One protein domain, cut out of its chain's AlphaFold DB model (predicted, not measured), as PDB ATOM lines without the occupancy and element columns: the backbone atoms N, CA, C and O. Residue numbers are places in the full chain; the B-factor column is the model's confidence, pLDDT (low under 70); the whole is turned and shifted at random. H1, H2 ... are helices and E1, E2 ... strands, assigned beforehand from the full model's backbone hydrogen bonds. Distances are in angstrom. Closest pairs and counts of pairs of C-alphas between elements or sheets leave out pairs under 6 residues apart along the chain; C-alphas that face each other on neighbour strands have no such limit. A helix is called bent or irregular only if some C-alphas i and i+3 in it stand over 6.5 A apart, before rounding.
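This is residues 11 to 57 of the 67 residues of an uncharacterized protein of Saprospiraceae bacterium (UniProt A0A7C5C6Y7). This is a rod with a two-stranded sheet and a long helix at one end and a short helix at the other: E1 and E2 lie side by side, H1 covers one face of them, and H2 lies far along the rod. The chain folds back from E1 along H1, goes on to H2, and returns through residues 42 to 51 to E2. The printed part has 47 residues with two named helices and two named strands, in the order E1, H1, H2, E2; the sheet E1, E2 is parallel and the class is mixed, helices and strands. The whole is loose, with a radius of gyration of the C-alphas of 12.7 A and spans of 38 by 14 by 14 A.

Begin at C-alpha 11 at (9.039, 17.634, 18.269), where E1 opens; it covers residues 11 to 14. Its neighbour E2, residues 52 to 56, is 12.3 A long and ends at C-alpha 56 at (8.560, 26.444, 24.251). Find C-alpha 16 at (11.451, 32.824, 21.991); from there H1, residues 16 to 31, runs 22.6 A. H1 is irregular, with C-alphas 17 and 20 8.1 A apart, and has a kink of 30 degrees near residue 23. H2 is residues 36 to 41.

Look first at E1 and E2, parallel at 28 degrees, where N 12 and O 53 are within hydrogen-bond range at 3.0 A. They form a strand-helix-strand unit, two parallel neighbour strands with H1 and H2 between, and its crossover is right-handed. The closest C-alphas of H1 and E2 are those of His 26 and Arg 54, 7.2 A; those of E1 and H1 are Tyr 14 and Gly 22, 6.1 A. H2 is apart from E1 and from H1. Every O i to N i+4 pair is within hydrogen-bond range in H2, and 10 of 12 in H1.

The two C-alphas farthest apart are those of Val 17 and Glu 40, 38.0 A. The printed part has no cut and no long link. Look for pLDDT under 70 at residues 15 to 16, 50 to 51 and 55 to 57; the mean of the printed part is 77.2.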
ATOM      1  N   PHE A  11       8.754  16.519  17.371       75.25
ATOM      2  CA  PHE A  11       9.039  17.634  18.269       75.25
ATOM      3  C   PHE A  11       9.531  18.827  17.447       75.25
ATOM      4  O   PHE A  11      10.194  18.647  16.424       75.25
ATOM      5  N   ILE A  12       9.188  20.037  17.879       72.38
ATOM      6  CA  ILE A  12       9.688  21.286  17.298       72.38
ATOM      7  C   ILE A  12      10.272  22.118  18.433       72.38
ATOM      8  O   ILE A  12       9.568  22.390  19.408       72.38
ATOM      9  N   SER A  13      11.522  22.546  18.265       72.12
ATOM     10  CA  SER A  13      12.205  23.492  19.149       72.12
ATOM     11  C   SER A  13      12.441  24.797  18.391       72.12
ATOM     12  O   SER A  13      12.961  24.778  17.277       72.12
ATOM     13  N   TYR A  14      12.045  25.922  18.980       70.88
ATOM     14  CA  TYR A  14      12.279  27.262  18.439       70.88
ATOM     15  C   TYR A  14      12.631  28.232  19.570       70.88
ATOM     16  O   TYR A  14      12.219  28.052  20.718       70.88
ATOM     17  N   SER A  15      13.410  29.264  19.254       68.56
ATOM     18  CA  SER A  15      13.774  30.312  20.208       68.56
ATOM     19  C   SER A  15      12.609  31.280  20.440       68.56
ATOM     20  O   SER A  15      11.777  31.480  19.560       68.56
ATOM     21  N   HIS A  16      12.549  31.916  21.616       68.19
ATOM     22  CA  HIS A  16      11.451  32.824  21.991       68.19
ATOM     23  C   HIS A  16      11.285  34.010  21.021       68.19
ATOM     24  O   HIS A  16      10.172  34.466  20.774       68.19
ATOM     25  N   VAL A  17      12.388  34.455  20.411       71.06
ATOM     26  CA  VAL A  17      12.396  35.488  19.359       71.06
ATOM     27  C   VAL A  17      11.540  35.112  18.140       71.06
ATOM     28  O   VAL A  17      11.039  35.992  17.450       71.06
ATOM     29  N   ASP A  18      11.307  33.815  17.934       76.12
ATOM     30  CA  ASP A  18      10.539  33.241  16.833       76.12
ATOM     31  C   ASP A  18       9.197  32.656  17.301       76.12
ATOM     32  O   ASP A  18       8.627  31.799  16.630       76.12
ATOM     33  N   GLU A  19       8.639  33.095  18.438       76.62
ATOM     34  CA  GLU A  19       7.376  32.541  18.956       76.62
ATOM     35  C   GLU A  19       6.228  32.626  17.935       76.62
ATOM     36  O   GLU A  19       5.460  31.671  17.767       76.62
ATOM     37  N   ALA A  20       6.142  33.738  17.200       80.69
ATOM     38  CA  ALA A  20       5.161  33.911  16.133       80.69
ATOM     39  C   ALA A  20       5.339  32.859  15.023       80.69
ATOM     40  O   ALA A  20       4.361  32.252  14.577       80.69
ATOM     41  N   PHE A  21       6.586  32.596  14.627       82.69
ATOM     42  CA  PHE A  21       6.928  31.582  13.637       82.69
ATOM     43  C   PHE A  21       6.667  30.166  14.165       82.69
ATOM     44  O   PHE A  21       6.055  29.365  13.466       82.69
ATOM     45  N   GLY A  22       7.025  29.865  15.415       82.81
ATOM     46  CA  GLY A  22       6.765  28.576  16.059       82.81
ATOM     47  C   GLY A  22       5.272  28.271  16.209       82.81
ATOM     48  O   GLY A  22       4.838  27.142  15.981       82.81
ATOM     49  N   SER A  23       4.459  29.282  16.528       80.50
ATOM     50  CA  SER A  23       2.996  29.168  16.598       80.50
ATOM     51  C   SER A  23       2.368  28.934  15.221       80.50
ATOM     52  O   SER A  23       1.483  28.085  15.077       80.50
ATOM     53  N   TRP A  24       2.845  29.645  14.193       87.31
ATOM     54  CA  TRP A  24       2.436  29.413  12.807       87.31
ATOM     55  C   TRP A  24       2.835  28.010  12.330       87.31
ATOM     56  O   TRP A  24       1.984  27.262  11.856       87.31
ATOM     57  N   LEU A  25       4.090  27.616  12.539       84.00
ATOM     58  CA  LEU A  25       4.638  26.331  12.115       84.00
ATOM     59  C   LEU A  25       3.918  25.158  12.787       84.00
ATOM     60  O   LEU A  25       3.591  24.176  12.128       84.00
ATOM     61  N   HIS A  26       3.629  25.270  14.085       82.81
ATOM     62  CA  HIS A  26       2.871  24.257  14.818       82.81
ATOM     63  C   HIS A  26       1.468  24.077  14.222       82.81
ATOM     64  O   HIS A  26       1.104  22.956  13.870       82.81
ATOM     65  N   LYS A  27       0.733  25.173  13.979       82.69
ATOM     66  CA  LYS A  27      -0.591  25.125  13.330       82.69
ATOM     67  C   LYS A  27      -0.543  24.534  11.926       82.69
ATOM     68  O   LYS A  27      -1.430  23.762  11.559       82.69
ATOM     69  N   GLU A  28       0.456  24.903  11.134       85.81
ATOM     70  CA  GLU A  28       0.600  24.382   9.777       85.81
ATOM     71  C   GLU A  28       0.936  22.894   9.790       85.81
ATOM     72  O   GLU A  28       0.328  22.138   9.038       85.81
ATOM     73  N   LEU A  29       1.805  22.433  10.690       82.25
ATOM     74  CA  LEU A  29       2.139  21.014  10.804       82.25
ATOM     75  C   LEU A  29       0.992  20.167  11.372       82.25
ATOM     76  O   LEU A  29       0.837  19.013  10.972       82.25
ATOM     77  N   GLU A  30       0.151  20.724  12.246       79.06
ATOM     78  CA  GLU A  30      -1.085  20.061  12.681       79.06
ATOM     79  C   GLU A  30      -2.091  19.902  11.531       79.06
ATOM     80  O   GLU A  30      -2.771  18.877  11.430       79.06
ATOM     81  N   LYS A  31      -2.170  20.891  10.632       82.38
ATOM     82  CA  LYS A  31      -3.011  20.833   9.427       82.38
ATOM     83  C   LYS A  31      -2.385  20.021   8.297       82.38
ATOM     84  O   LYS A  31      -3.113  19.542   7.423       82.38
ATOM     85  N   TYR A  32      -1.064  19.867   8.300       81.31
ATOM     86  CA  TYR A  32      -0.327  19.198   7.244       81.31
ATOM     87  C   TYR A  32      -0.661  17.703   7.226       81.31
ATOM     88  O   TYR A  32      -0.242  16.905   8.070       81.31
ATOM     89  N   LYS A  33      -1.451  17.313   6.227       81.31
ATOM     90  CA  LYS A  33      -1.766  15.915   5.938       81.31
ATOM     91  C   LYS A  33      -0.741  15.391   4.952       81.31
ATOM     92  O   LYS A  33      -0.580  15.960   3.876       81.31
ATOM     93  N   ILE A  34      -0.100  14.275   5.294       81.25
ATOM     94  CA  ILE A  34       0.866  13.655   4.390       81.25
ATOM     95  C   ILE A  34       0.106  13.172   3.143       81.25
ATOM     96  O   ILE A  34      -0.831  12.368   3.279       81.25
ATOM     97  N   PRO A  35       0.453  13.664   1.936       83.31
ATOM     98  CA  PRO A  35      -0.248  13.295   0.716       83.31
ATOM     99  C   PRO A  35      -0.141  11.788   0.485       83.31
ATOM    100  O   PRO A  35       0.898  11.175   0.727       83.31
ATOM    101  N   LYS A  36      -1.235  11.182   0.003       78.69
ATOM    102  CA  LYS A  36      -1.342   9.722  -0.152       78.69
ATOM    103  C   LYS A  36      -0.189   9.148  -0.978       78.69
ATOM    104  O   LYS A  36       0.374   8.150  -0.555       78.69
ATOM    105  N   LYS A  37       0.200   9.831  -2.059       84.44
ATOM    106  CA  LYS A  37       1.313   9.435  -2.929       84.44
ATOM    107  C   LYS A  37       2.626   9.266  -2.155       84.44
ATOM    108  O   LYS A  37       3.280   8.247  -2.286       84.44
ATOM    109  N   LEU A  38       2.939  10.187  -1.241       82.44
ATOM    110  CA  LEU A  38       4.135  10.074  -0.401       82.44
ATOM    111  C   LEU A  38       4.039   8.919   0.606       82.44
ATOM    112  O   LEU A  38       5.045   8.312   0.942       82.44
ATOM    113  N   ARG A  39       2.836   8.568   1.074       82.31
ATOM    114  CA  ARG A  39       2.649   7.365   1.905       82.31
ATOM    115  C   ARG A  39       2.705   6.060   1.111       82.31
ATOM    116  O   ARG A  39       2.857   5.009   1.720       82.31
ATOM    117  N   GLU A  40       2.495   6.111  -0.200       82.06
ATOM    118  CA  GLU A  40       2.640   4.946  -1.078       82.06
ATOM    119  C   GLU A  40       4.123   4.644  -1.306       82.06
ATOM    120  O   GLU A  40       4.521   3.491  -1.182       82.06
ATOM    121  N   ASP A  41       4.945   5.680  -1.507       88.06
ATOM    122  CA  ASP A  41       6.408   5.563  -1.521       88.06
ATOM    123  C   ASP A  41       6.989   5.205  -0.137       88.06
ATOM    124  O   ASP A  41       7.942   4.433  -0.034       88.06
ATOM    125  N   TYR A  42       6.398   5.722   0.947       81.75
ATOM    126  CA  TYR A  42       6.869   5.511   2.320       81.75
ATOM    127  C   TYR A  42       5.741   4.991   3.232       81.75
ATOM    128  O   TYR A  42       5.128   5.762   3.982       81.75
ATOM    129  N   PRO A  43       5.470   3.672   3.235       75.31
ATOM    130  CA  PRO A  43       4.336   3.082   3.959       75.31
ATOM    131  C   PRO A  43       4.449   3.166   5.489       75.31
ATOM    132  O   PRO A  43       3.452   2.997   6.189       75.31
ATOM    133  N   HIS A  44       5.641   3.451   6.018       78.38
ATOM    134  CA  HIS A  44       5.875   3.673   7.447       78.38
ATOM    135  C   HIS A  44       5.488   5.084   7.913       78.38
ATOM    136  O   HIS A  44       5.448   5.340   9.119       78.38
ATOM    137  N   LEU A  45       5.202   6.015   6.992       77.00
ATOM    138  CA  LEU A  45       4.828   7.372   7.366       77.00
ATOM    139  C   LEU A  45       3.398   7.429   7.928       77.00
ATOM    140  O   LEU A  45       2.462   6.845   7.369       77.00
ATOM    141  N   PRO A  46       3.181   8.188   9.014       74.69
ATOM    142  CA  PRO A  46       1.854   8.367   9.577       74.69
ATOM    143  C   PRO A  46       0.958   9.198   8.642       74.69
ATOM    144  O   PRO A  46       1.419  10.003   7.842       74.69
ATOM    145  N   LYS A  47      -0.368   9.051   8.754       76.75
ATOM    146  CA  LYS A  47      -1.322   9.851   7.951       76.75
ATOM    147  C   LYS A  47      -1.238  11.355   8.249       76.75
ATOM    148  O   LYS A  47      -1.527  12.174   7.380       76.75
ATOM    149  N   THR A  48      -0.870  11.689   9.479       75.31
ATOM    150  CA  THR A  48      -0.704  13.044  10.006       75.31
ATOM    151  C   THR A  48       0.430  13.043  11.023       75.31
ATOM    152  O   THR A  48       0.678  12.030  11.689       75.31
ATOM    153  N   LEU A  49       1.093  14.188  11.164       73.12
ATOM    154  CA  LEU A  49       2.174  14.393  12.131       73.12
ATOM    155  C   LEU A  49       1.658  14.639  13.563       73.12
ATOM    156  O   LEU A  49       2.443  14.805  14.484       73.12
ATOM    157  N   TYR A  50       0.341  14.596  13.773       69.19
ATOM    158  CA  TYR A  50      -0.299  14.783  15.072       69.19
ATOM    159  C   TYR A  50      -0.116  13.564  16.009       69.19
ATOM    160  O   TYR A  50      -0.291  12.424  15.551       69.19
ATOM    161  N   PRO A  51       0.135  13.762  17.320       68.31
ATOM    162  CA  PRO A  51       0.386  15.035  18.007       68.31
ATOM    163  C   PRO A  51       1.860  15.471  17.918       68.31
ATOM    164  O   PRO A  51       2.771  14.647  18.055       68.31
ATOM    165  N   ILE A  52       2.080  16.777  17.737       74.25
ATOM    166  CA  ILE A  52       3.413  17.394  17.696       74.25
ATOM    167  C   ILE A  52       3.677  18.106  19.014       74.25
ATOM    168  O   ILE A  52       2.879  18.944  19.441       74.25
ATOM    169  N   PHE A  53       4.801  17.778  19.648       73.44
ATOM    170  CA  PHE A  53       5.230  18.452  20.864       73.44
ATOM    171  C   PHE A  53       5.852  19.808  20.531       73.44
ATOM    172  O   PHE A  53       6.761  19.902  19.702       73.44
ATOM    173  N   ARG A  54       5.343  20.857  21.180       72.25
ATOM    174  CA  ARG A  54       5.828  22.228  21.043       72.25
ATOM    175  C   ARG A  54       6.712  22.550  22.237       72.25
ATOM    176  O   ARG A  54       6.190  22.850  23.312       72.25
ATOM    177  N   ASP A  55       8.021  22.486  22.033       67.19
ATOM    178  CA  ASP A  55       8.985  22.879  23.049       67.19
ATOM    179  C   ASP A  55       9.093  24.405  23.039       67.19
ATOM    180  O   ASP A  55       9.758  25.014  22.202       67.19
ATOM    181  N   ARG A  56       8.323  25.043  23.925       66.56
ATOM    182  CA  ARG A  56       8.560  26.444  24.251       66.56
ATOM    183  C   ARG A  56       9.795  26.440  25.128       66.56
ATOM    184  O   ARG A  56       9.727  25.901  26.227       66.56
ATOM    185  N   TYR A  57      10.881  27.036  24.648       56.59
ATOM    186  CA  TYR A  57      12.083  27.294  25.437       56.59
ATOM    187  C   TYR A  57      11.783  28.359  26.506       56.59
ATOM    188  O   TYR A  57      12.333  29.453  26.514       56.59
TER     189      TYR A  57